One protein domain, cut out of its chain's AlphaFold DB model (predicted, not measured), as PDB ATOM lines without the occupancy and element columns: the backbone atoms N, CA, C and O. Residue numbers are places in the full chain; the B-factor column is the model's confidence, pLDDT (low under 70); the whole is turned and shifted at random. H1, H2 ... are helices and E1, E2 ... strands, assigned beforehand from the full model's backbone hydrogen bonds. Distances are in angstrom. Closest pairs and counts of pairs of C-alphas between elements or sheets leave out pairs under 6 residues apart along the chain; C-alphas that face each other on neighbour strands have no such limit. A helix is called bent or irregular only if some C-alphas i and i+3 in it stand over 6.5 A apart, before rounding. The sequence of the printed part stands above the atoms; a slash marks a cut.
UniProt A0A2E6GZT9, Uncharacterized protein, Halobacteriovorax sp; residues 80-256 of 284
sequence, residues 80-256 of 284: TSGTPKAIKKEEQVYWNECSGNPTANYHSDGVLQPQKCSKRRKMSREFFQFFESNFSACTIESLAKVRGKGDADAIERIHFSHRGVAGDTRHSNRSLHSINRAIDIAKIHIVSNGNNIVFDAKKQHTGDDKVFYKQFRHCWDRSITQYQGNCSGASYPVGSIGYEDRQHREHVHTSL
ATOM      1  N   THR A  80     -20.161   2.395 -17.587       87.50
ATOM      2  CA  THR A  80     -18.780   2.649 -18.031       87.50
ATOM      3  C   THR A  80     -18.695   3.957 -18.804       87.50
ATOM      4  O   THR A  80     -19.664   4.390 -19.429       87.50
ATOM      5  N   SER A  81     -17.523   4.589 -18.777       83.12
ATOM      6  CA  SER A  81     -17.238   5.776 -19.577       83.12
ATOM      7  C   SER A  81     -17.273   5.489 -21.087       83.12
ATOM      8  O   SER A  81     -17.016   4.376 -21.558       83.12
ATOM      9  N   GLY A  82     -17.583   6.537 -21.854       82.88
ATOM     10  CA  GLY A  82     -17.668   6.509 -23.312       82.88
ATOM     11  C   GLY A  82     -19.090   6.331 -23.851       82.88
ATOM     12  O   GLY A  82     -19.987   5.829 -23.175       82.88
ATOM     13  N   THR A  83     -19.275   6.730 -25.108       79.50
ATOM     14  CA  THR A  83     -20.569   6.680 -25.799       79.50
ATOM     15  C   THR A  83     -20.447   5.737 -26.997       79.50
ATOM     16  O   THR A  83     -19.727   6.055 -27.947       79.50
ATOM     17  N   PRO A  84     -21.076   4.548 -26.971       84.56
ATOM     18  CA  PRO A  84     -21.108   3.679 -28.138       84.56
ATOM     19  C   PRO A  84     -21.822   4.370 -29.305       84.56
ATOM     20  O   PRO A  84     -22.736   5.168 -29.103       84.56
ATOM     21  N   LYS A  85     -21.441   4.018 -30.541       85.38
ATOM     22  CA  LYS A  85     -22.174   4.457 -31.737       85.38
ATOM     23  C   LYS A  85     -23.648   4.062 -31.625       85.38
ATOM     24  O   LYS A  85     -23.952   2.943 -31.203       85.38
ATOM     25  N   ALA A  86     -24.525   4.962 -32.058       83.31
ATOM     26  CA  ALA A  86     -25.948   4.688 -32.175       83.31
ATOM     27  C   ALA A  86     -26.198   3.474 -33.084       83.31
ATOM     28  O   ALA A  86     -25.490   3.264 -34.073       83.31
ATOM     29  N   ILE A  87     -27.224   2.690 -32.767       81.19
ATOM     30  CA  ILE A  87     -27.663   1.556 -33.584       81.19
ATOM     31  C   ILE A  87     -29.047   1.897 -34.111       81.19
ATOM     32  O   ILE A  87     -29.972   2.087 -33.332       81.19
ATOM     33  N   LYS A  88     -29.206   1.994 -35.436       79.50
ATOM     34  CA  LYS A  88     -30.509   2.268 -36.077       79.50
ATOM     35  C   LYS A  88     -31.206   3.518 -35.502       79.50
ATOM     36  O   LYS A  88     -32.409   3.500 -35.255       79.50
ATOM     37  N   LYS A  89     -30.425   4.594 -35.321       82.44
ATOM     38  CA  LYS A  89     -30.808   5.890 -34.713       82.44
ATOM     39  C   LYS A  89     -31.105   5.851 -33.204       82.44
ATOM     40  O   LYS A  89     -31.436   6.884 -32.642       82.44
ATOM     41  N   GLU A  90     -30.925   4.707 -32.550       81.75
ATOM     42  CA  GLU A  90     -31.068   4.562 -31.103       81.75
ATOM     43  C   GLU A  90     -29.742   4.879 -30.404       81.75
ATOM     44  O   GLU A  90     -28.728   4.209 -30.650       81.75
ATOM     45  N   GLU A  91     -29.739   5.866 -29.510       89.69
ATOM     46  CA  GLU A  91     -28.567   6.184 -28.697       89.69
ATOM     47  C   GLU A  91     -28.229   5.036 -27.741       89.69
ATOM     48  O   GLU A  91     -29.109   4.414 -27.151       89.69
ATOM     49  N   GLN A  92     -26.937   4.753 -27.582       91.38
ATOM     50  CA  GLN A  92     -26.453   3.631 -26.787       91.38
ATOM     51  C   GLN A  92     -25.641   4.117 -25.579       91.38
ATOM     52  O   GLN A  92     -25.071   5.209 -25.578       91.38
ATOM     53  N   VAL A  93     -25.538   3.269 -24.561       92.88
ATOM     54  CA  VAL A  93     -24.634   3.404 -23.414       92.88
ATOM     55  C   VAL A  93     -23.864   2.103 -23.200       92.88
ATOM     56  O   VAL A  93     -24.298   1.037 -23.641       92.88
ATOM     57  N   TYR A  94     -22.707   2.193 -22.541       92.94
ATOM     58  CA  TYR A  94     -21.997   1.018 -22.047       92.94
ATOM     59  C   TYR A  94     -22.443   0.690 -20.623       92.94
ATOM     60  O   TYR A  94     -22.219   1.465 -19.691       92.94
ATOM     61  N   TRP A  95     -23.046  -0.480 -20.478       91.44
ATOM     62  CA  TRP A  95     -23.360  -1.111 -19.210       91.44
ATOM     63  C   TRP A  95     -22.204  -2.017 -18.772       91.44
ATOM     64  O   TRP A  95     -21.676  -2.803 -19.570       91.44
ATOM     65  N   ASN A  96     -21.818  -1.895 -17.503       91.00
ATOM     66  CA  ASN A  96     -20.895  -2.798 -16.833       91.00
ATOM     67  C   ASN A  96     -21.679  -3.800 -15.990       91.00
ATOM     68  O   ASN A  96     -21.999  -3.537 -14.831       91.00
ATOM     69  N   GLU A  97     -21.922  -4.969 -16.570       88.50
ATOM     70  CA  GLU A  97     -22.646  -6.079 -15.946       88.50
ATOM     71  C   GLU A  97     -21.991  -6.559 -14.649       88.50
ATOM     72  O   GLU A  97     -22.660  -7.085 -13.769       88.50
ATOM     73  N   CYS A  98     -20.682  -6.350 -14.512       85.19
ATOM     74  CA  CYS A  98     -19.901  -6.797 -13.368       85.19
ATOM     75  C   CYS A  98     -19.981  -5.847 -12.158       85.19
ATOM     76  O   CYS A  98     -19.259  -6.052 -11.185       85.19
ATOM     77  N   SER A  99     -20.756  -4.761 -12.229       86.00
ATOM     78  CA  SER A  99     -20.769  -3.716 -11.199       86.00
ATOM     79  C   SER A  99     -22.135  -3.052 -11.053       86.00
ATOM     80  O   SER A  99     -22.978  -3.146 -11.943       86.00
ATOM     81  N   GLY A 100     -22.314  -2.334  -9.946       84.81
ATOM     82  CA  GLY A 100     -23.604  -1.789  -9.540       84.81
ATOM     83  C   GLY A 100     -24.406  -2.802  -8.730       84.81
ATOM     84  O   GLY A 100     -23.867  -3.777  -8.210       84.81
ATOM     85  N   ASN A 101     -25.694  -2.541  -8.604       83.50
ATOM     86  CA  ASN A 101     -26.684  -3.429  -8.024       83.50
ATOM     87  C   ASN A 101     -28.000  -3.038  -8.701       83.50
ATOM     88  O   ASN A 101     -28.398  -1.900  -8.516       83.50
ATOM     89  N   PRO A 102     -28.621  -3.872  -9.544       87.31
ATOM     90  CA  PRO A 102     -28.291  -5.267  -9.781       87.31
ATOM     91  C   PRO A 102     -27.015  -5.440 -10.622       87.31
ATOM     92  O   PRO A 102     -26.692  -4.600 -11.466       87.31
ATOM     93  N   THR A 103     -26.307  -6.555 -10.430       88.06
ATOM     94  CA  THR A 103     -25.274  -7.014 -11.382       88.06
ATOM     95  C   THR A 103     -25.814  -8.138 -12.268       88.06
ATOM     96  O   THR A 103     -26.788  -8.808 -11.923       88.06
ATOM     97  N   ALA A 104     -25.190  -8.349 -13.428       86.31
ATOM     98  CA  ALA A 104     -25.644  -9.306 -14.431       86.31
ATOM     99  C   ALA A 104     -24.547 -10.263 -14.885       86.31
ATOM    100  O   ALA A 104     -23.380  -9.887 -14.986       86.31
ATOM    101  N   ASN A 105     -24.919 -11.521 -15.141       79.56
ATOM    102  CA  ASN A 105     -23.995 -12.627 -15.439       79.56
ATOM    103  C   ASN A 105     -22.779 -12.655 -14.497       79.56
ATOM    104  O   ASN A 105     -21.694 -13.128 -14.844       79.56
ATOM    105  N   TYR A 106     -22.989 -12.113 -13.301       65.06
ATOM    106  CA  TYR A 106     -22.049 -12.009 -12.216       65.06
ATOM    107  C   TYR A 106     -22.452 -13.120 -11.261       65.06
ATOM    108  O   TYR A 106     -23.376 -12.975 -10.465       65.06
ATOM    109  N   HIS A 107     -21.850 -14.290 -11.439       60.97
ATOM    110  CA  HIS A 107     -22.112 -15.414 -10.556       60.97
ATOM    111  C   HIS A 107     -21.304 -15.237  -9.273       60.97
ATOM    112  O   HIS A 107     -20.073 -15.194  -9.309       60.97
ATOM    113  N   SER A 108     -22.003 -15.168  -8.144       43.94
ATOM    114  CA  SER A 108     -21.428 -15.363  -6.820       43.94
ATOM    115  C   SER A 108     -22.365 -16.233  -5.989       43.94
ATOM    116  O   SER A 108     -22.981 -15.765  -5.037       43.94
ATOM    117  N   ASP A 109     -22.383 -17.527  -6.297       46.56
ATOM    118  CA  ASP A 109     -22.801 -18.569  -5.351       46.56
ATOM    119  C   ASP A 109     -21.658 -18.815  -4.329       46.56
ATOM    120  O   ASP A 109     -21.371 -19.937  -3.930       46.56
ATOM    121  N   GLY A 110     -20.897 -17.767  -3.985       44.28
ATOM    122  CA  GLY A 110     -19.655 -17.840  -3.208       44.28
ATOM    123  C   GLY A 110     -18.405 -18.320  -3.965       44.28
ATOM    124  O   GLY A 110     -17.309 -18.132  -3.449       44.28
ATOM    125  N   VAL A 111     -18.514 -18.875  -5.182       44.97
ATOM    126  CA  VAL A 111     -17.347 -19.348  -5.960       44.97
ATOM    127  C   VAL A 111     -17.325 -18.775  -7.384       44.97
ATOM    128  O   VAL A 111     -18.323 -18.768  -8.101       44.97
ATOM    129  N   LEU A 112     -16.150 -18.255  -7.753       51.59
ATOM    130  CA  LEU A 112     -15.857 -17.329  -8.850       51.59
ATOM    131  C   LEU A 112     -15.802 -17.992 -10.235       51.59
ATOM    132  O   LEU A 112     -15.062 -18.954 -10.420       51.59
ATOM    133  N   GLN A 113     -16.417 -17.368 -11.250       49.44
ATOM    134  CA  GLN A 113     -15.909 -17.442 -12.630       49.44
ATOM    135  C   GLN A 113     -15.915 -16.051 -13.302       49.44
ATOM    136  O   GLN A 113     -16.938 -15.633 -13.846       49.44
ATOM    137  N   PRO A 114     -14.779 -15.322 -13.311       45.44
ATOM    138  CA  PRO A 114     -14.675 -13.945 -13.817       45.44
ATOM    139  C   PRO A 114     -14.880 -13.761 -15.338       45.44
ATOM    140  O   PRO A 114     -14.669 -12.665 -15.850       45.44
ATOM    141  N   GLN A 115     -15.281 -14.797 -16.082       52.81
ATOM    142  CA  GLN A 115     -15.249 -14.794 -17.550       52.81
ATOM    143  C   GLN A 115     -16.591 -14.503 -18.258       52.81
ATOM    144  O   GLN A 115     -16.591 -14.419 -19.483       52.81
ATOM    145  N   LYS A 116     -17.731 -14.338 -17.558       70.88
ATOM    146  CA  LYS A 116     -19.058 -14.233 -18.224       70.88
ATOM    147  C   LYS A 116     -19.747 -12.861 -18.213       70.88
ATOM    148  O   LYS A 116     -20.598 -12.636 -19.074       70.88
ATOM    149  N   CYS A 117     -19.405 -11.949 -17.304       81.25
ATOM    150  CA  CYS A 117     -19.988 -10.601 -17.293       81.25
ATOM    151  C   CYS A 117     -19.228  -9.659 -18.245       81.25
ATOM    152  O   CYS A 117     -17.997  -9.670 -18.324       81.25
ATOM    153  N   SER A 118     -19.955  -8.827 -18.989       86.19
ATOM    154  CA  SER A 118     -19.386  -7.832 -19.897       86.19
ATOM    155  C   SER A 118     -19.243  -6.477 -19.216       86.19
ATOM    156  O   SER A 118     -20.213  -5.889 -18.744       86.19
ATOM    157  N   LYS A 119     -18.034  -5.914 -19.250       88.50
ATOM    158  CA  LYS A 119     -17.776  -4.553 -18.754       88.50
ATOM    159  C   LYS A 119     -18.242  -3.455 -19.711       88.50
ATOM    160  O   LYS A 119     -18.153  -2.285 -19.373       88.50
ATOM    161  N   ARG A 120     -18.630  -3.804 -20.943       90.00
ATOM    162  CA  ARG A 120     -18.962  -2.843 -22.009       90.00
ATOM    163  C   ARG A 120     -20.123  -3.347 -22.860       90.00
ATOM    164  O   ARG A 120     -20.078  -3.246 -24.091       90.00
ATOM    165  N   ARG A 121     -21.160  -3.904 -22.231       89.31
ATOM    166  CA  ARG A 121     -22.355  -4.297 -22.980       89.31
ATOM    167  C   ARG A 121     -23.060  -3.053 -23.497       89.31
ATOM    168  O   ARG A 121     -23.203  -2.074 -22.775       89.31
ATOM    169  N   LYS A 122     -23.480  -3.073 -24.759       91.25
ATOM    170  CA  LYS A 122     -24.289  -1.991 -25.317       91.25
ATOM    171  C   LYS A 122     -25.739  -2.188 -24.897       91.25
ATOM    172  O   LYS A 122     -26.288  -3.270 -25.080       91.25
ATOM    173  N   MET A 123     -26.336  -1.130 -24.376       91.06
ATOM    174  CA  MET A 123     -27.776  -1.002 -24.183       91.06
ATOM    175  C   MET A 123     -28.230   0.306 -24.804       91.06
ATOM    176  O   MET A 123     -27.461   1.269 -24.820       91.06
ATOM    177  N   SER A 124     -29.460   0.366 -25.301       89.94
ATOM    178  CA  SER A 124     -30.044   1.667 -25.618       89.94
ATOM    179  C   SER A 124     -30.130   2.509 -24.345       89.94
ATOM    180  O   SER A 124     -30.377   1.981 -23.257       89.94
ATOM    181  N   ARG A 125     -29.877   3.816 -24.457       90.44
ATOM    182  CA  ARG A 125     -29.857   4.716 -23.295       90.44
ATOM    183  C   ARG A 125     -31.188   4.697 -22.551       90.44
ATOM    184  O   ARG A 125     -31.199   4.594 -21.329       90.44
ATOM    185  N   GLU A 126     -32.277   4.780 -23.301       87.62
ATOM    186  CA  GLU A 126     -33.631   4.840 -22.762       87.62
ATOM    187  C   GLU A 126     -34.000   3.535 -22.049       87.62
ATOM    188  O   GLU A 126     -34.447   3.559 -20.904       87.62
ATOM    189  N   PHE A 127     -33.716   2.381 -22.667       89.38
ATOM    190  CA  PHE A 127     -33.941   1.095 -22.010       89.38
ATOM    191  C   PHE A 127     -33.068   0.920 -20.773       89.38
ATOM    192  O   PHE A 127     -33.549   0.400 -19.777       89.38
ATOM    193  N   PHE A 128     -31.808   1.363 -20.804       91.00
ATOM    194  CA  PHE A 128     -30.929   1.301 -19.638       91.00
ATOM    195  C   PHE A 128     -31.509   2.089 -18.456       91.00
ATOM    196  O   PHE A 128     -31.572   1.560 -17.352       91.00
ATOM    197  N   GLN A 129     -31.975   3.320 -18.687       90.06
ATOM    198  CA  GLN A 129     -32.591   4.162 -17.651       90.06
ATOM    199  C   GLN A 129     -33.894   3.559 -17.119       90.06
ATOM    200  O   GLN A 129     -34.127   3.532 -15.908       90.06
ATOM    201  N   PHE A 130     -34.732   3.045 -18.023       89.50
ATOM    202  CA  PHE A 130     -35.962   2.358 -17.653       89.50
ATOM    203  C   PHE A 130     -35.672   1.104 -16.820       89.50
ATOM    204  O   PHE A 130     -36.277   0.907 -15.769       89.50
ATOM    205  N   PHE A 131     -34.725   0.278 -17.261       91.56
ATOM    206  CA  PHE A 131     -34.337  -0.946 -16.571       91.56
ATOM    207  C   PHE A 131     -33.755  -0.640 -15.191       91.56
ATOM    208  O   PHE A 131     -34.182  -1.247 -14.214       91.56
ATOM    209  N   GLU A 132     -32.843   0.332 -15.092       89.75
ATOM    210  CA  GLU A 132     -32.263   0.787 -13.824       89.75
ATOM    211  C   GLU A 132     -33.341   1.225 -12.824       89.75
ATOM    212  O   GLU A 132     -33.285   0.851 -11.655       89.75
ATOM    213  N   SER A 133     -34.361   1.948 -13.287       89.50
ATOM    214  CA  SER A 133     -35.420   2.467 -12.416       89.50
ATOM    215  C   SER A 133     -36.420   1.396 -11.965       89.50
ATOM    216  O   SER A 133     -36.982   1.501 -10.878       89.50
ATOM    217  N   ASN A 134     -36.674   0.374 -12.791       91.75
ATOM    218  CA  ASN A 134     -37.821  -0.518 -12.596       91.75
ATOM    219  C   ASN A 134     -37.447  -1.954 -12.228       91.75
ATOM    220  O   ASN A 134     -38.202  -2.609 -11.515       91.75
ATOM    221  N   PHE A 135     -36.297  -2.468 -12.669       93.31
ATOM    222  CA  PHE A 135     -35.968  -3.886 -12.488       93.31
ATOM    223  C   PHE A 135     -35.882  -4.278 -11.013       93.31
ATOM    224  O   PHE A 135     -36.494  -5.255 -10.574       93.31
ATOM    225  N   SER A 136     -35.156  -3.480 -10.236       93.38
ATOM    226  CA  SER A 136     -35.013  -3.667  -8.797       93.38
ATOM    227  C   SER A 136     -36.341  -3.508  -8.069       93.38
ATOM    228  O   SER A 136     -36.688  -4.352  -7.247       93.38
ATOM    229  N   ALA A 137     -37.119  -2.480  -8.417       93.50
ATOM    230  CA  ALA A 137     -38.433  -2.241  -7.828       93.50
ATOM    231  C   ALA A 137     -39.378  -3.431  -8.061       93.50
ATOM    232  O   ALA A 137     -39.965  -3.948  -7.111       93.50
ATOM    233  N   CYS A 138     -39.443  -3.942  -9.293       94.56
ATOM    234  CA  CYS A 138     -40.259  -5.108  -9.617       94.56
ATOM    235  C   CYS A 138     -39.744  -6.398  -8.977       94.56
ATOM    236  O   CYS A 138     -40.547  -7.235  -8.569       94.56
ATOM    237  N   THR A 139     -38.428  -6.555  -8.822       95.38
ATOM    238  CA  THR A 139     -37.839  -7.678  -8.077       95.38
ATOM    239  C   THR A 139     -38.251  -7.645  -6.603       95.38
ATOM    240  O   THR A 139     -38.686  -8.663  -6.069       95.38
ATOM    241  N   ILE A 140     -38.182  -6.476  -5.961       95.38
ATOM    242  CA  ILE A 140     -38.560  -6.269  -4.554       95.38
ATOM    243  C   ILE A 140     -40.059  -6.525  -4.351       95.38
ATOM    244  O   ILE A 140     -40.445  -7.240  -3.425       95.38
ATOM    245  N   GLU A 141     -40.910  -5.988  -5.228       95.31
ATOM    246  CA  GLU A 141     -42.360  -6.216  -5.182       95.31
ATOM    247  C   GLU A 141     -42.705  -7.705  -5.345       95.31
ATOM    248  O   GLU A 141     -43.546  -8.246  -4.623       95.31
ATOM    249  N   SER A 142     -42.003  -8.392  -6.247       96.44
ATOM    250  CA  SER A 142     -42.193  -9.824  -6.494       96.44
ATOM    251  C   SER A 142     -41.717 -10.682  -5.329       96.44
ATOM    252  O   SER A 142     -42.418 -11.613  -4.935       96.44
ATOM    253  N   LEU A 143     -40.576 -10.348  -4.718       96.94
ATOM    254  CA  LEU A 143     -40.103 -11.040  -3.521       96.94
ATOM    255  C   LEU A 143     -41.087 -10.863  -2.363       96.94
ATOM    256  O   LEU A 143     -41.427 -11.843  -1.703       96.94
ATOM    257  N   ALA A 144     -41.613  -9.649  -2.168       96.62
ATOM    258  CA  ALA A 144     -42.600  -9.373  -1.127       96.62
ATOM    259  C   ALA A 144     -43.853 -10.246  -1.271       96.62
ATOM    260  O   ALA A 144     -44.432 -10.668  -0.270       96.62
ATOM    261  N   LYS A 145     -44.260 -10.543  -2.511       96.75
ATOM    262  CA  LYS A 145     -45.417 -11.393  -2.799       96.75
ATOM    263  C   LYS A 145     -45.193 -12.863  -2.438       96.75
ATOM    264  O   LYS A 145     -46.152 -13.534  -2.069       96.75
ATOM    265  N   VAL A 146     -43.961 -13.355  -2.561       96.62
ATOM    266  CA  VAL A 146     -43.616 -14.777  -2.391       96.62
ATOM    267  C   VAL A 146     -43.119 -15.085  -0.980       96.62
ATOM    268  O   VAL A 146     -43.446 -16.125  -0.421       96.62
ATOM    269  N   ARG A 147     -42.328 -14.183  -0.396       95.00
ATOM    270  CA  ARG A 147     -41.604 -14.393   0.866       95.00
ATOM    271  C   ARG A 147     -42.032 -13.439   1.985       95.00
ATOM    272  O   ARG A 147     -41.556 -13.548   3.110       95.00
ATOM    273  N   GLY A 148     -42.956 -12.525   1.695       92.38
ATOM    274  CA  GLY A 148     -43.418 -11.507   2.633       92.38
ATOM    275  C   GLY A 148     -42.525 -10.265   2.665       92.38
ATOM    276  O   GLY A 148     -41.437 -10.219   2.090       92.38
ATOM    277  N   LYS A 149     -43.005  -9.215   3.342       88.88
ATOM    278  CA  LYS A 149     -42.324  -7.910   3.375       88.88
ATOM    279  C   LYS A 149     -40.952  -7.955   4.051       88.88
ATOM    280  O   LYS A 149     -40.069  -7.246   3.592       88.88
ATOM    281  N   GLY A 150     -40.761  -8.810   5.059       88.88
ATOM    282  CA  GLY A 150     -39.495  -8.910   5.796       88.88
ATOM    283  C   GLY A 150     -38.297  -9.255   4.907       88.88
ATOM    284  O   GLY A 150     -37.274  -8.587   4.991       88.88
ATOM    285  N   ASP A 151     -38.440 -10.229   4.002       90.31
ATOM    286  CA  ASP A 151     -37.389 -10.547   3.023       90.31
ATOM    287  C   ASP A 151     -37.235  -9.435   1.969       90.31
ATOM    288  O   ASP A 151     -36.135  -9.132   1.526       90.31
ATOM    289  N   ALA A 152     -38.322  -8.769   1.576       91.12
ATOM    290  CA  ALA A 152     -38.248  -7.678   0.602       91.12
ATOM    291  C   ALA A 152     -37.552  -6.415   1.138       91.12
ATOM    292  O   ALA A 152     -36.851  -5.743   0.384       91.12
ATOM    293  N   ASP A 153     -37.746  -6.088   2.418       89.94
ATOM    294  CA  ASP A 153     -37.111  -4.939   3.077       89.94
ATOM    295  C   ASP A 153     -35.638  -5.198   3.427       89.94
ATOM    296  O   ASP A 153     -34.873  -4.252   3.598       89.94
ATOM    297  N   ALA A 154     -35.230  -6.466   3.493       91.88
ATOM    298  CA  ALA A 154     -33.878  -6.880   3.849       91.88
ATOM    299  C   ALA A 154     -33.011  -7.286   2.644       91.88
ATOM    300  O   ALA A 154     -31.988  -7.952   2.818       91.88
ATOM    301  N   ILE A 155     -33.399  -6.905   1.420       91.94
ATOM    302  CA  ILE A 155     -32.583  -7.169   0.231       91.94
ATOM    303  C   ILE A 155     -31.261  -6.405   0.332       91.94
ATOM    304  O   ILE A 155     -31.221  -5.176   0.352       91.94
ATOM    305  N   GLU A 156     -30.165  -7.153   0.291       90.50
ATOM    306  CA  GLU A 156     -28.803  -6.630   0.266       90.50
ATOM    307  C   GLU A 156     -28.310  -6.476  -1.177       90.50
ATOM    308  O   GLU A 156     -27.709  -5.466  -1.553       90.50
ATOM    309  N   ARG A 157     -28.543  -7.506  -2.003       90.25
ATOM    310  CA  ARG A 157     -28.020  -7.596  -3.372       90.25
ATOM    311  C   ARG A 157     -28.990  -8.296  -4.303       90.25
ATOM    312  O   ARG A 157     -29.610  -9.290  -3.934       90.25
ATOM    313  N   ILE A 158     -29.042  -7.809  -5.537       91.38
ATOM    314  CA  ILE A 158     -29.723  -8.463  -6.646       91.38
ATOM    315  C   ILE A 158     -28.677  -8.805  -7.709       91.38
ATOM    316  O   ILE A 158     -27.891  -7.963  -8.148       91.38
ATOM    317  N   HIS A 159     -28.680 -10.054  -8.148       90.69
ATOM    318  CA  HIS A 159     -27.910 -10.528  -9.288       90.69
ATOM    319  C   HIS A 159     -28.862 -11.194 -10.275       90.69
ATOM    320  O   HIS A 159     -29.856 -11.797  -9.881       90.69
ATOM    321  N   PHE A 160     -28.581 -11.129 -11.569       90.06
ATOM    322  CA  PHE A 160     -29.358 -11.889 -12.541       90.06
ATOM    323  C   PHE A 160     -28.478 -12.477 -13.633       90.06
ATOM    324  O   PHE A 160     -27.406 -11.967 -13.945       90.06
ATOM    325  N   SER A 161     -28.924 -13.577 -14.226       88.50
ATOM    326  CA  SER A 161     -28.316 -14.125 -15.438       88.50
ATOM    327  C   SER A 161     -29.249 -13.896 -16.614       88.50
ATOM    328  O   SER A 161     -30.471 -13.904 -16.453       88.50
ATOM    329  N   HIS A 162     -28.690 -13.686 -17.801       88.19
ATOM    330  CA  HIS A 162     -29.477 -13.459 -19.007       88.19
ATOM    331  C   HIS A 162     -28.905 -14.211 -20.210       88.19
ATOM    332  O   HIS A 162     -27.709 -14.486 -20.287       88.19
ATOM    333  N   ARG A 163     -29.764 -14.531 -21.180       81.44
ATOM    334  CA  ARG A 163     -29.400 -15.251 -22.414       81.44
ATOM    335  C   ARG A 163     -28.986 -14.344 -23.559       81.44
ATOM    336  O   ARG A 163     -28.415 -14.809 -24.538       81.44
ATOM    337  N   GLY A 164     -29.214 -13.045 -23.418       69.88
ATOM    338  CA  GLY A 164     -28.789 -12.075 -24.407       69.88
ATOM    339  C   GLY A 164     -29.354 -10.692 -24.134       69.88
ATOM    340  O   GLY A 164     -30.428 -10.548 -23.564       69.88
ATOM    341  N   VAL A 165     -28.587  -9.695 -24.559       62.25
ATOM    342  CA  VAL A 165     -29.057  -8.354 -24.925       62.25
ATOM    343  C   VAL A 165     -28.550  -8.229 -26.350       62.25
ATOM    344  O   VAL A 165     -27.353  -8.011 -26.567       62.25
ATOM    345  N   ALA A 166     -29.371  -8.621 -27.316       59.88
ATOM    346  CA  ALA A 166     -28.849  -8.972 -28.628       59.88
ATOM    347  C   ALA A 166     -28.977  -7.811 -29.611       59.88
ATOM    348  O   ALA A 166     -29.863  -7.834 -30.454       59.88
ATOM    349  N   GLY A 167     -28.035  -6.862 -29.586       58.53
ATOM    350  CA  GLY A 167     -27.836  -5.831 -30.619       58.53
ATOM    351  C   GLY A 167     -27.375  -6.392 -31.966       58.53
ATOM    352  O   GLY A 167     -26.425  -5.885 -32.561       58.53
ATOM    353  N   ASP A 168     -28.005  -7.474 -32.416       62.69
ATOM    354  CA  ASP A 168     -27.760  -8.117 -33.691       62.69
ATOM    355  C   ASP A 168     -28.362  -7.257 -34.800       62.69
ATOM    356  O   ASP A 168     -29.575  -7.203 -35.034       62.69
ATOM    357  N   THR A 169     -27.472  -6.554 -35.491       60.16
ATOM    358  CA  THR A 169     -27.818  -5.649 -36.581       60.16
ATOM    359  C   THR A 169     -28.381  -6.370 -37.804       60.16
ATOM    360  O   THR A 169     -28.907  -5.691 -38.683       60.16
ATOM    361  N   ARG A 170     -28.294  -7.708 -37.875       59.78
ATOM    362  CA  ARG A 170     -28.839  -8.520 -38.976       59.78
ATOM    363  C   ARG A 170     -30.356  -8.677 -38.895       59.78
ATOM    364  O   ARG A 170     -30.994  -8.938 -39.910       59.78
ATOM    365  N   HIS A 171     -30.952  -8.491 -37.718       65.81
ATOM    366  CA  HIS A 171     -32.407  -8.487 -37.570       65.81
ATOM    367  C   HIS A 171     -33.006  -7.130 -37.953       65.81
ATOM    368  O   HIS A 171     -32.331  -6.102 -37.919       65.81
ATOM    369  N   SER A 172     -34.293  -7.100 -38.306       64.62
ATOM    370  CA  SER A 172     -34.989  -5.855 -38.657       64.62
ATOM    371  C   SER A 172     -35.108  -4.908 -37.457       64.62
ATOM    372  O   SER A 172     -35.044  -5.325 -36.303       64.62
ATOM    373  N   ASN A 173     -35.326  -3.611 -37.703       64.62
ATOM    374  CA  ASN A 173     -35.529  -2.599 -36.647       64.62
ATOM    375  C   ASN A 173     -36.792  -2.827 -35.796       64.62
ATOM    376  O   ASN A 173     -37.016  -2.063 -34.855       64.62
ATOM    377  N   ARG A 174     -37.613  -3.826 -36.153       67.50
ATOM    378  CA  ARG A 174     -38.785  -4.267 -35.389       67.50
ATOM    379  C   ARG A 174     -38.392  -5.141 -34.197       67.50
ATOM    380  O   ARG A 174     -39.084  -5.122 -33.192       67.50
ATOM    381  N   SER A 175     -37.272  -5.864 -34.279       76.62
ATOM    382  CA  SER A 175     -36.752  -6.616 -33.135       76.62
ATOM    383  C   SER A 175     -36.149  -5.647 -32.118       76.62
ATOM    384  O   SER A 175     -35.162  -4.969 -32.420       76.62
ATOM    385  N   LEU A 176     -36.727  -5.581 -30.916       83.38
ATOM    386  CA  LEU A 176     -36.219  -4.737 -29.826       83.38
ATOM    387  C   LEU A 176     -34.838  -5.192 -29.344       83.38
ATOM    388  O   LEU A 176     -34.016  -4.356 -28.966       83.38
ATOM    389  N   HIS A 177     -34.535  -6.487 -29.467       84.31
ATOM    390  CA  HIS A 177     -33.178  -6.998 -29.296       84.31
ATOM    391  C   HIS A 177     -32.207  -6.280 -30.236       84.31
ATOM    392  O   HIS A 177     -31.243  -5.693 -29.756       84.31
ATOM    393  N   SER A 178     -32.516  -6.185 -31.537       82.44
ATOM    394  CA  SER A 178     -31.611  -5.636 -32.572       82.44
ATOM    395  C   SER A 178     -31.127  -4.191 -32.353       82.44
ATOM    396  O   SER A 178     -30.218  -3.727 -33.042       82.44
ATOM    397  N   ILE A 179     -31.755  -3.465 -31.427       84.75
ATOM    398  CA  ILE A 179     -31.443  -2.082 -31.036       84.75
ATOM    399  C   ILE A 179     -31.063  -1.955 -29.552       84.75
ATOM    400  O   ILE A 179     -30.978  -0.846 -29.028       84.75
ATOM    401  N   ASN A 180     -30.829  -3.080 -28.877       88.88
ATOM    402  CA  ASN A 180     -30.572  -3.199 -27.443       88.88
ATOM    403  C   ASN A 180     -31.652  -2.546 -26.556       88.88
ATOM    404  O   ASN A 180     -31.338  -1.845 -25.587       88.88
ATOM    405  N   ARG A 181     -32.928  -2.755 -26.896       88.19
ATOM    406  CA  ARG A 181     -34.109  -2.391 -26.087       88.19
ATOM    407  C   ARG A 181     -34.781  -3.607 -25.439       88.19
ATOM    408  O   ARG A 181     -35.924  -3.504 -25.007       88.19
ATOM    409  N   ALA A 182     -34.109  -4.756 -25.423       88.31
ATOM    410  CA  ALA A 182     -34.611  -5.977 -24.810       88.31
ATOM    411  C   ALA A 182     -33.493  -6.807 -24.167       88.31
ATOM    412  O   ALA A 182     -32.339  -6.746 -24.598       88.31
ATOM    413  N   ILE A 183     -33.853  -7.582 -23.145       88.69
ATOM    414  CA  ILE A 183     -32.991  -8.522 -22.428       88.69
ATOM    415  C   ILE A 183     -33.786  -9.754 -21.994       88.69
ATOM    416  O   ILE A 183     -34.901  -9.648 -21.483       88.69
ATOM    417  N   ASP A 184     -33.180 -10.924 -22.181       88.50
ATOM    418  CA  ASP A 184     -33.791 -12.221 -21.880       88.50
ATOM    419  C   ASP A 184     -33.265 -12.763 -20.550       88.50
ATOM    420  O   ASP A 184     -32.159 -13.302 -20.486       88.50
ATOM    421  N   ILE A 185     -34.037 -12.628 -19.478       90.00
ATOM    422  CA  ILE A 185     -33.614 -12.944 -18.110       90.00
ATOM    423  C   ILE A 185     -33.815 -14.430 -17.821       90.00
ATOM    424  O   ILE A 185     -34.930 -14.935 -17.873       90.00
ATOM    425  N   ALA A 186     -32.741 -15.142 -17.488       89.12
ATOM    426  CA  ALA A 186     -32.780 -16.569 -17.183       89.12
ATOM    427  C   ALA A 186     -33.000 -16.850 -15.693       89.12
ATOM    428  O   ALA A 186     -33.757 -17.752 -15.354       89.12
ATOM    429  N   LYS A 187     -32.329 -16.113 -14.801       91.19
ATOM    430  CA  LYS A 187     -32.456 -16.290 -13.344       91.19
ATOM    431  C   LYS A 187     -32.298 -14.969 -12.620       91.19
ATOM    432  O   LYS A 187     -31.519 -14.134 -13.077       91.19
ATOM    433  N   ILE A 188     -32.955 -14.830 -11.476       93.31
ATOM    434  CA  ILE A 188     -32.772 -13.724 -10.534       93.31
ATOM    435  C   ILE A 188     -32.338 -14.318  -9.195       93.31
ATOM    436  O   ILE A 188     -33.025 -15.159  -8.626       93.31
ATOM    437  N   HIS A 189     -31.176 -13.897  -8.720       92.50
ATOM    438  CA  HIS A 189     -30.589 -14.271  -7.444       92.50
ATOM    439  C   HIS A 189     -30.685 -13.065  -6.512       92.50
ATOM    440  O   HIS A 189     -30.290 -11.957  -6.874       92.50
ATOM    441  N   ILE A 190     -31.199 -13.276  -5.313       92.94
ATOM    442  CA  ILE A 190     -31.407 -12.233  -4.322       92.94
ATOM    443  C   ILE A 190     -30.701 -12.663  -3.047       92.94
ATOM    444  O   ILE A 190     -30.925 -13.767  -2.557       92.94
ATOM    445  N   VAL A 191     -29.858 -11.786  -2.515       91.62
ATOM    446  CA  VAL A 191     -29.311 -11.930  -1.166       91.62
ATOM    447  C   VAL A 191     -30.201 -11.123  -0.231       91.62
ATOM    448  O   VAL A 191     -30.283  -9.903  -0.379       91.62
ATOM    449  N   SER A 192     -30.888 -11.801   0.685       93.00
ATOM    450  CA  SER A 192     -31.797 -11.201   1.668       93.00
ATOM    451  C   SER A 192     -31.590 -11.851   3.027       93.00
ATOM    452  O   SER A 192     -31.640 -13.079   3.121       93.00
ATOM    453  N   ASN A 193     -31.381 -11.055   4.079       91.06
ATOM    454  CA  ASN A 193     -31.107 -11.566   5.428       91.06
ATOM    455  C   ASN A 193     -29.953 -12.596   5.446       91.06
ATOM    456  O   ASN A 193     -30.057 -13.645   6.081       91.06
ATOM    457  N   GLY A 194     -28.890 -12.362   4.665       87.06
ATOM    458  CA  GLY A 194     -27.792 -13.316   4.463       87.06
ATOM    459  C   GLY A 194     -28.134 -14.596   3.679       87.06
ATOM    460  O   GLY A 194     -27.239 -15.395   3.403       87.06
ATOM    461  N   ASN A 195     -29.393 -14.804   3.281       89.69
ATOM    462  CA  ASN A 195     -29.834 -15.972   2.521       89.69
ATOM    463  C   ASN A 195     -29.779 -15.720   1.014       89.69
ATOM    464  O   ASN A 195     -30.189 -14.666   0.532       89.69
ATOM    465  N   ASN A 196     -29.350 -16.736   0.263       90.44
ATOM    466  CA  ASN A 196     -29.405 -16.734  -1.196       90.44
ATOM    467  C   ASN A 196     -30.737 -17.326  -1.673       90.44
ATOM    468  O   ASN A 196     -30.987 -18.520  -1.514       90.44
ATOM    469  N   ILE A 197     -31.570 -16.495  -2.292       93.06
ATOM    470  CA  ILE A 197     -32.856 -16.866  -2.886       93.06
ATOM    471  C   ILE A 197     -32.696 -16.819  -4.404       93.06
ATOM    472  O   ILE A 197     -32.241 -15.815  -4.946       93.06
ATOM    473  N   VAL A 198     -33.056 -17.893  -5.105       93.25
ATOM    474  CA  VAL A 198     -32.910 -17.973  -6.564       93.25
ATOM    475  C   VAL A 198     -34.251 -18.280  -7.202       93.25
ATOM    476  O   VAL A 198     -34.853 -19.305  -6.903       93.25
ATOM    477  N   PHE A 199     -34.661 -17.415  -8.125       94.44
ATOM    478  CA  PHE A 199     -35.774 -17.639  -9.037       94.44
ATOM    479  C   PHE A 199     -35.222 -17.989 -10.421       94.44
ATOM    480  O   PHE A 199     -34.393 -17.262 -10.975       94.44
ATOM    481  N   ASP A 200     -35.646 -19.125 -10.965       92.44
ATOM    482  CA  ASP A 200     -35.231 -19.665 -12.257       92.44
ATOM    483  C   ASP A 200     -36.387 -19.557 -13.252       92.44
ATOM    484  O   ASP A 200     -37.439 -20.177 -13.084       92.44
ATOM    485  N   ALA A 201     -36.197 -18.800 -14.332       90.00
ATOM    486  CA  ALA A 201     -37.230 -18.599 -15.340       90.00
ATOM    487  C   ALA A 201     -37.657 -19.917 -16.004       90.00
ATOM    488  O   ALA A 201     -38.797 -20.025 -16.442       90.00
ATOM    489  N   LYS A 202     -36.824 -20.969 -16.014       89.50
ATOM    490  CA  LYS A 202     -37.273 -22.302 -16.459       89.50
ATOM    491  C   LYS A 202     -38.404 -22.856 -15.589       89.50
ATOM    492  O   LYS A 202     -39.239 -23.606 -16.085       89.50
ATOM    493  N   LYS A 203     -38.447 -22.484 -14.307       90.88
ATOM    494  CA  LYS A 203     -39.437 -22.918 -13.310       90.88
ATOM    495  C   LYS A 203     -40.594 -21.937 -13.136       90.88
ATOM    496  O   LYS A 203     -41.444 -22.170 -12.283       90.88
ATOM    497  N   GLN A 204     -40.717 -20.918 -13.991       89.25
ATOM    498  CA  GLN A 204     -41.779 -19.894 -13.954       89.25
ATOM    499  C   GLN A 204     -43.233 -20.422 -14.062       89.25
ATOM    500  O   GLN A 204     -44.173 -19.636 -14.159       89.25
ATOM    501  N   HIS A 205     -43.431 -21.742 -14.068       86.00
ATOM    502  CA  HIS A 205     -44.705 -22.453 -14.157       86.00
ATOM    503  C   HIS A 205     -45.063 -23.242 -12.883       86.00
ATOM    504  O   HIS A 205     -46.184 -23.741 -12.775       86.00
ATOM    505  N   THR A 206     -44.163 -23.332 -11.901       90.50
ATOM    506  CA  THR A 206     -44.359 -24.095 -10.656       90.50
ATOM    507  C   THR A 206     -43.939 -23.304  -9.425       90.50
ATOM    508  O   THR A 206     -43.030 -22.484  -9.507       90.50
ATOM    509  N   GLY A 207     -44.567 -23.603  -8.284       94.38
ATOM    510  CA  GLY A 207     -44.136 -23.136  -6.965       94.38
ATOM    511  C   GLY A 207     -43.952 -21.621  -6.853       94.38
ATOM    512  O   GLY A 207     -44.671 -20.837  -7.480       94.38
ATOM    513  N   ASP A 208     -42.962 -21.239  -6.054       96.19
ATOM    514  CA  ASP A 208     -42.606 -19.853  -5.754       96.19
ATOM    515  C   ASP A 208     -42.161 -19.080  -7.005       96.19
ATOM    516  O   ASP A 208     -42.563 -17.932  -7.187       96.19
ATOM    517  N   ASP A 209     -41.420 -19.712  -7.920       94.19
ATOM    518  CA  ASP A 209     -40.994 -19.116  -9.191       94.19
ATOM    519  C   ASP A 209     -42.180 -18.647 -10.045       94.19
ATOM    520  O   ASP A 209     -42.144 -17.559 -10.622       94.19
ATOM    521  N   LYS A 210     -43.266 -19.432 -10.108       92.25
ATOM    522  CA  LYS A 210     -44.492 -19.030 -10.821       92.25
ATOM    523  C   LYS A 210     -45.081 -17.752 -10.243       92.25
ATOM    524  O   LYS A 210     -45.460 -16.853 -10.995       92.25
ATOM    525  N   VAL A 211     -45.195 -17.687  -8.918       94.88
ATOM    526  CA  VAL A 211     -45.778 -16.535  -8.221       94.88
ATOM    527  C   VAL A 211     -44.877 -15.313  -8.391       94.88
ATOM    528  O   VAL A 211     -45.373 -14.244  -8.749       94.88
ATOM    529  N   PHE A 212     -43.564 -15.497  -8.233       95.62
ATOM    530  CA  PHE A 212     -42.556 -14.464  -8.429       95.62
ATOM    531  C   PHE A 212     -42.638 -13.861  -9.831       95.62
ATOM    532  O   PHE A 212     -42.875 -12.665  -9.981       95.62
ATOM    533  N   TYR A 213     -42.500 -14.682 -10.877       92.88
ATOM    534  CA  TYR A 213     -42.448 -14.174 -12.247       92.88
ATOM    535  C   TYR A 213     -43.792 -13.627 -12.731       92.88
ATOM    536  O   TYR A 213     -43.806 -12.702 -13.541       92.88
ATOM    537  N   LYS A 214     -44.924 -14.124 -12.213       90.38
ATOM    538  CA  LYS A 214     -46.232 -13.505 -12.468       90.38
ATOM    539  C   LYS A 214     -46.296 -12.087 -11.897       90.38
ATOM    540  O   LYS A 214     -46.723 -11.178 -12.606       90.38
ATOM    541  N   GLN A 215     -45.855 -11.888 -10.651       94.19
ATOM    542  CA  GLN A 215     -45.816 -10.553 -10.046       94.19
ATOM    543  C   GLN A 215     -44.817  -9.638 -10.760       94.19
ATOM    544  O   GLN A 215     -45.123  -8.474 -11.011       94.19
ATOM    545  N   PHE A 216     -43.660 -10.177 -11.147       93.81
ATOM    546  CA  PHE A 216     -42.622  -9.421 -11.836       93.81
ATOM    547  C   PHE A 216     -43.134  -8.853 -13.159       93.81
ATOM    548  O   PHE A 216     -42.995  -7.655 -13.395       93.81
ATOM    549  N   ARG A 217     -43.782  -9.685 -13.988       89.75
ATOM    550  CA  ARG A 217     -44.385  -9.242 -15.257       89.75
ATOM    551  C   ARG A 217     -45.459  -8.189 -15.034       89.75
ATOM    552  O   ARG A 217     -45.427  -7.152 -15.676       89.75
ATOM    553  N   HIS A 218     -46.336  -8.395 -14.051       88.75
ATOM    554  CA  HIS A 218     -47.372  -7.417 -13.728       88.75
ATOM    555  C   HIS A 218     -46.796  -6.047 -13.328       88.75
ATOM    556  O   HIS A 218     -47.259  -5.013 -13.811       88.75
ATOM    557  N   CYS A 219     -45.763  -6.025 -12.479       92.06
ATOM    558  CA  CYS A 219     -45.059  -4.790 -12.138       92.06
ATOM    559  C   CYS A 219     -44.407  -4.157 -13.372       92.06
ATOM    560  O   CYS A 219     -44.575  -2.963 -13.615       92.06
ATOM    561  N   TRP A 220     -43.714  -4.959 -14.176       89.94
ATOM    562  CA  TRP A 220     -43.000  -4.486 -15.355       89.94
ATOM    563  C   TRP A 220     -43.944  -3.880 -16.405       89.94
ATOM    564  O   TRP A 220     -43.701  -2.774 -16.889       89.94
ATOM    565  N   ASP A 221     -45.064  -4.545 -16.693       84.94
ATOM    566  CA  ASP A 221     -46.102  -4.073 -17.618       84.94
ATOM    567  C   ASP A 221     -46.749  -2.767 -17.127       84.94
ATOM    568  O   ASP A 221     -46.994  -1.845 -17.914       84.94
ATOM    569  N   ARG A 222     -46.962  -2.634 -15.810       86.62
ATOM    570  CA  ARG A 222     -47.417  -1.379 -15.194       86.62
ATOM    571  C   ARG A 222     -46.385  -0.262 -15.365       86.62
ATOM    572  O   ARG A 222     -46.767   0.837 -15.764       86.62
ATOM    573  N   SER A 223     -45.099  -0.533 -15.135       87.62
ATOM    574  CA  SER A 223     -44.017   0.437 -15.353       87.62
ATOM    575  C   SER A 223     -43.938   0.896 -16.811       87.62
ATOM    576  O   SER A 223     -43.758   2.083 -17.075       87.62
ATOM    577  N   ILE A 224     -44.124  -0.015 -17.772       82.12
ATOM    578  CA  ILE A 224     -44.180   0.333 -19.199       82.12
ATOM    579  C   ILE A 224     -45.388   1.212 -19.491       82.12
ATOM    580  O   ILE A 224     -45.248   2.214 -20.182       82.12
ATOM    581  N   THR A 225     -46.561   0.865 -18.960       79.06
ATOM    582  CA  THR A 225     -47.793   1.641 -19.168       79.06
ATOM    583  C   THR A 225     -47.638   3.064 -18.634       79.06
ATOM    584  O   THR A 225     -47.999   4.021 -19.311       79.06
ATOM    585  N   GLN A 226     -47.032   3.225 -17.455       81.81
ATOM    586  CA  GLN A 226     -46.729   4.540 -16.883       81.81
ATOM    587  C   GLN A 226     -45.717   5.315 -17.732       81.81
ATOM    588  O   GLN A 226     -45.892   6.508 -17.971       81.81
ATOM    589  N   TYR A 227     -44.685   4.636 -18.230       79.38
ATOM    590  CA  TYR A 227     -43.704   5.233 -19.128       79.38
ATOM    591  C   TYR A 227     -44.338   5.692 -20.453       79.38
ATOM    592  O   TYR A 227     -44.124   6.820 -20.891       79.38
ATOM    593  N   GLN A 228     -45.170   4.844 -21.067       70.06
ATOM    594  CA  GLN A 228     -45.860   5.102 -22.331       70.06
ATOM    595  C   GLN A 228     -47.029   6.075 -22.219       70.06
ATOM    596  O   GLN A 228     -47.358   6.703 -23.217       70.06
ATOM    597  N   GLY A 229     -47.647   6.240 -21.045       59.19
ATOM    598  CA  GLY A 229     -48.643   7.292 -20.817       59.19
ATOM    599  C   GLY A 229     -48.102   8.692 -21.140       59.19
ATOM    600  O   GLY A 229     -48.868   9.587 -21.482       59.19
ATOM    601  N   ASN A 230     -46.774   8.849 -21.134       57.66
ATOM    602  CA  ASN A 230     -46.066  10.061 -21.549       57.66
ATOM    603  C   ASN A 230     -45.700  10.088 -23.049       57.66
ATOM    604  O   ASN A 230     -45.047  11.022 -23.512       57.66
ATOM    605  N   CYS A 231     -46.101   9.076 -23.819       60.28
ATOM    606  CA  CYS A 231     -45.811   8.912 -25.238       60.28
ATOM    607  C   CYS A 231     -47.110   8.967 -26.056       60.28
ATOM    608  O   CYS A 231     -47.926   8.046 -26.037       60.28
ATOM    609  N   SER A 232     -47.306  10.041 -26.821       48.69
ATOM    610  CA  SER A 232     -48.484  10.205 -27.676       48.69
ATOM    611  C   SER A 232     -48.530   9.142 -28.792       48.69
ATOM    612  O   SER A 232     -47.597   9.004 -29.581       48.69
ATOM    613  N   GLY A 233     -49.637   8.389 -28.872       48.78
ATOM    614  CA  GLY A 233     -49.957   7.511 -30.012       48.78
ATOM    615  C   GLY A 233     -49.487   6.050 -29.937       48.78
ATOM    616  O   GLY A 233     -49.593   5.341 -30.935       48.78
ATOM    617  N   ALA A 234     -48.993   5.564 -28.795       46.81
ATOM    618  CA  ALA A 234     -48.597   4.162 -28.648       46.81
ATOM    619  C   ALA A 234     -49.787   3.278 -28.228       46.81
ATOM    620  O   ALA A 234     -50.122   3.186 -27.050       46.81
ATOM    621  N   SER A 235     -50.425   2.600 -29.180       48.19
ATOM    622  CA  SER A 235     -51.353   1.500 -28.885       48.19
ATOM    623  C   SER A 235     -50.605   0.161 -28.909       48.19
ATOM    624  O   SER A 235     -50.060  -0.204 -29.950       48.19
ATOM    625  N   TYR A 236     -50.657  -0.543 -27.769       49.88
ATOM    626  CA  TYR A 236     -50.105  -1.866 -27.402       49.88
ATOM    627  C   TYR A 236     -48.697  -1.907 -26.766       49.88
ATOM    628  O   TYR A 236     -47.692  -1.873 -27.481       49.88
ATOM    629  N   PRO A 237     -48.593  -2.085 -25.430       52.06
ATOM    630  CA  PRO A 237     -47.351  -2.501 -24.796       52.06
ATOM    631  C   PRO A 237     -47.152  -4.013 -24.934       52.06
ATOM    632  O   PRO A 237     -47.939  -4.807 -24.432       52.06
ATOM    633  N   VAL A 238     -46.040  -4.410 -25.541       55.00
ATOM    634  CA  VAL A 238     -45.370  -5.670 -25.202       55.00
ATOM    635  C   VAL A 238     -44.046  -5.264 -24.598       55.00
ATOM    636  O   VAL A 238     -43.195  -4.712 -25.297       55.00
ATOM    637  N   GLY A 239     -43.886  -5.466 -23.296       55.50
ATOM    638  CA  GLY A 239     -42.591  -5.221 -22.676       55.50
ATOM    639  C   GLY A 239     -42.204  -6.193 -21.575       55.50
ATOM    640  O   GLY A 239     -41.052  -6.167 -21.152       55.50
ATOM    641  N   SER A 240     -43.041  -7.170 -21.239       57.91
ATOM    642  CA  SER A 240     -42.523  -8.477 -20.857       57.91
ATOM    643  C   SER A 240     -43.221  -9.587 -21.643       57.91
ATOM    644  O   SER A 240     -44.444  -9.616 -21.713       57.91
ATOM    645  N   ILE A 241     -42.457 -10.475 -22.292       57.94
ATOM    646  CA  ILE A 241     -43.010 -11.714 -22.866       57.94
ATOM    647  C   ILE A 241     -42.684 -12.829 -21.881       57.94
ATOM    648  O   ILE A 241     -41.519 -13.101 -21.567       57.94
ATOM    649  N   GLY A 242     -43.750 -13.397 -21.328       55.56
ATOM    650  CA  GLY A 242     -43.706 -14.485 -20.373       55.56
ATOM    651  C   GLY A 242     -43.911 -15.852 -21.008       55.56
ATOM    652  O   GLY A 242     -43.806 -16.047 -22.216       55.56
ATOM    653  N   TYR A 243     -44.222 -16.806 -20.135       46.56
ATOM    654  CA  TYR A 243     -44.529 -18.199 -20.458       46.56
ATOM    655  C   TYR A 243     -45.623 -18.379 -21.527       46.56
ATOM    656  O   TYR A 243     -45.667 -19.425 -22.179       46.56
ATOM    657  N   GLU A 244     -46.506 -17.393 -21.685       52.03
ATOM    658  CA  GLU A 244     -47.587 -17.381 -22.671       52.03
ATOM    659  C   GLU A 244     -47.047 -17.618 -24.093       52.03
ATOM    660  O   GLU A 244     -47.706 -18.260 -24.913       52.03
ATOM    661  N   ASP A 245     -45.794 -17.229 -24.347       59.69
ATOM    662  CA  ASP A 245     -45.066 -17.607 -25.547       59.69
ATOM    663  C   ASP A 245     -44.340 -18.955 -25.374       59.69
ATOM    664  O   ASP A 245     -43.335 -19.102 -24.666       59.69
ATOM    665  N   ARG A 246     -44.833 -19.972 -26.095       60.88
ATOM    666  CA  ARG A 246     -44.290 -21.338 -26.067       60.88
ATOM    667  C   ARG A 246     -42.814 -21.416 -26.477       60.88
ATOM    668  O   ARG A 246     -42.167 -22.395 -26.101       60.88
ATOM    669  N   GLN A 247     -42.286 -20.432 -27.206       66.31
ATOM    670  CA  GLN A 247     -40.895 -20.402 -27.663       66.31
ATOM    671  C   GLN A 247     -39.926 -19.832 -26.612       66.31
ATOM    672  O   GLN A 247     -38.722 -20.079 -26.691       66.31
ATOM    673  N   HIS A 248     -40.431 -19.158 -25.572       67.81
ATOM    674  CA  HIS A 248     -39.618 -18.430 -24.591       67.81
ATOM    675  C   HIS A 248     -39.735 -19.003 -23.165       67.81
ATOM    676  O   HIS A 248     -39.572 -18.308 -22.170       67.81
ATOM    677  N   ARG A 249     -39.946 -20.321 -23.026       75.56
ATOM    678  CA  ARG A 249     -40.161 -20.987 -21.718       75.56
ATOM    679  C   ARG A 249     -38.977 -20.946 -20.750       75.56
ATOM    680  O   ARG A 249     -39.163 -21.183 -19.559       75.56
ATOM    681  N   GLU A 250     -37.766 -20.695 -21.240       82.44
ATOM    682  CA  GLU A 250     -36.545 -20.798 -20.431       82.44
ATOM    683  C   GLU A 250     -35.950 -19.453 -19.980       82.44
ATOM    684  O   GLU A 250     -34.846 -19.426 -19.425       82.44
ATOM    685  N   HIS A 251     -36.630 -18.349 -20.273       86.44
ATOM    686  CA  HIS A 251     -36.260 -17.001 -19.852       86.44
ATOM    687  C   HIS A 251     -37.505 -16.108 -19.800       86.44
ATOM    688  O   HIS A 251     -38.573 -16.490 -20.263       86.44
ATOM    689  N   VAL A 252     -37.371 -14.922 -19.222       87.81
ATOM    690  CA  VAL A 252     -38.369 -13.855 -19.307       87.81
ATOM    691  C   VAL A 252     -37.813 -12.787 -20.225       87.81
ATOM    692  O   VAL A 252     -36.769 -12.200 -19.936       87.81
ATOM    693  N   HIS A 253     -38.492 -12.543 -21.338       87.19
ATOM    694  CA  HIS A 253     -38.138 -11.442 -22.217       87.19
ATOM    695  C   HIS A 253     -38.618 -10.148 -21.570       87.19
ATOM    696  O   HIS A 253     -39.802 -10.011 -21.283       87.19
ATOM    697  N   THR A 254     -37.723  -9.197 -21.350       88.31
ATOM    698  CA  THR A 254     -38.075  -7.854 -20.878       88.31
ATOM    699  C   THR A 254     -37.607  -6.847 -21.903       88.31
ATOM    700  O   THR A 254     -36.479  -6.922 -22.390       88.31
ATOM    701  N   SER A 255     -38.473  -5.921 -22.276       86.69
ATOM    702  CA  SER A 255     -38.185  -4.952 -23.317       86.69
ATOM    703  C   SER A 255     -38.916  -3.641 -23.084       86.69
ATOM    704  O   SER A 255     -39.844  -3.552 -22.281       86.69
ATOM    705  N   LEU A 256     -38.447  -2.601 -23.768       85.50
ATOM    706  CA  LEU A 256     -39.089  -1.298 -23.774       85.50
ATOM    707  C   LEU A 256     -39.505  -0.953 -25.209       85.50
ATOM    708  O   LEU A 256     -38.629  -0.754 -26.065       85.50
TER     709      LEU A 256
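Overview. This is residues 80 to 256 of the 284 residues of an uncharacterized protein of Halobacteriovorax sp (UniProt A0A2E6GZT9). A twisted sheet, E3 to E6, has H3 and H1b side by side over one face; the bent helix H1 joins this body, through its other arm H1a, to a separate two-stranded hairpin, E1 and E2. The printed part has 177 residues, with three named helices and six named strands in the order E1 E2 H1 H2 E3 E4 E5 H3 E6; the class is mixed and both sheets are antiparallel. It is compact, with a radius of gyration of the C-alphas of 16.0 A and spans of 43 by 38 by 30 A.

Along the chain. Find C-alpha 92 at (-26.453, 3.631, -26.787), where E1, residues 92 to 100, begins; it bends by 86 degrees at residue 97. E2 is residues 121 to 124. H1, residues 125 to 147, was assigned as one helix by its hydrogen bonds but is bent, with C-alphas 133 and 136 7.1 A apart: H1a is 125 to 133, H1b 136 to 147. Then come H2, 149 to 153, E3, 155 to 164, 25.4 A, E4, 182 to 192, 27.1 A, E5, 195 to 200, H3, 207 to 228, 32.2 A, and E6, 252 to 255, ending at (-38.185, -4.952, -23.317).

Arrangement. Look beside E4: E3 is on one side, N 159 to O 189 2.8 A; E5, N 190 to O 197 2.8 A, and E6, N 183 to O 254 2.8 A, are on the other. E3, E4 and E5 form a meander, each strand the antiparallel neighbour of the one before. H1b and H3 touch at Ser 142 and Phe 212, closest C-alphas 5.0 A, opposite ways at a shallow tilt of 33 degrees, only just short of steep. H1a and H2 only graze this sheet. In hairpin E1 and E2, N 93 and O 123 are 2.8 A apart. Every O i to N i+4 pair is within hydrogen-bond range in H1a, H1b and H2; H3 has 17 of 18.

Size, cuts and confidence. The farthest C-alphas, of Val 111 and Gly 233, are 48.6 A apart. The printed part has no cut. Links E1 to E2, E3 to E4 and H3 to E6 are long; pLDDT is under 70 in residues 106 to 115, 164 to 174 and 229 to 248.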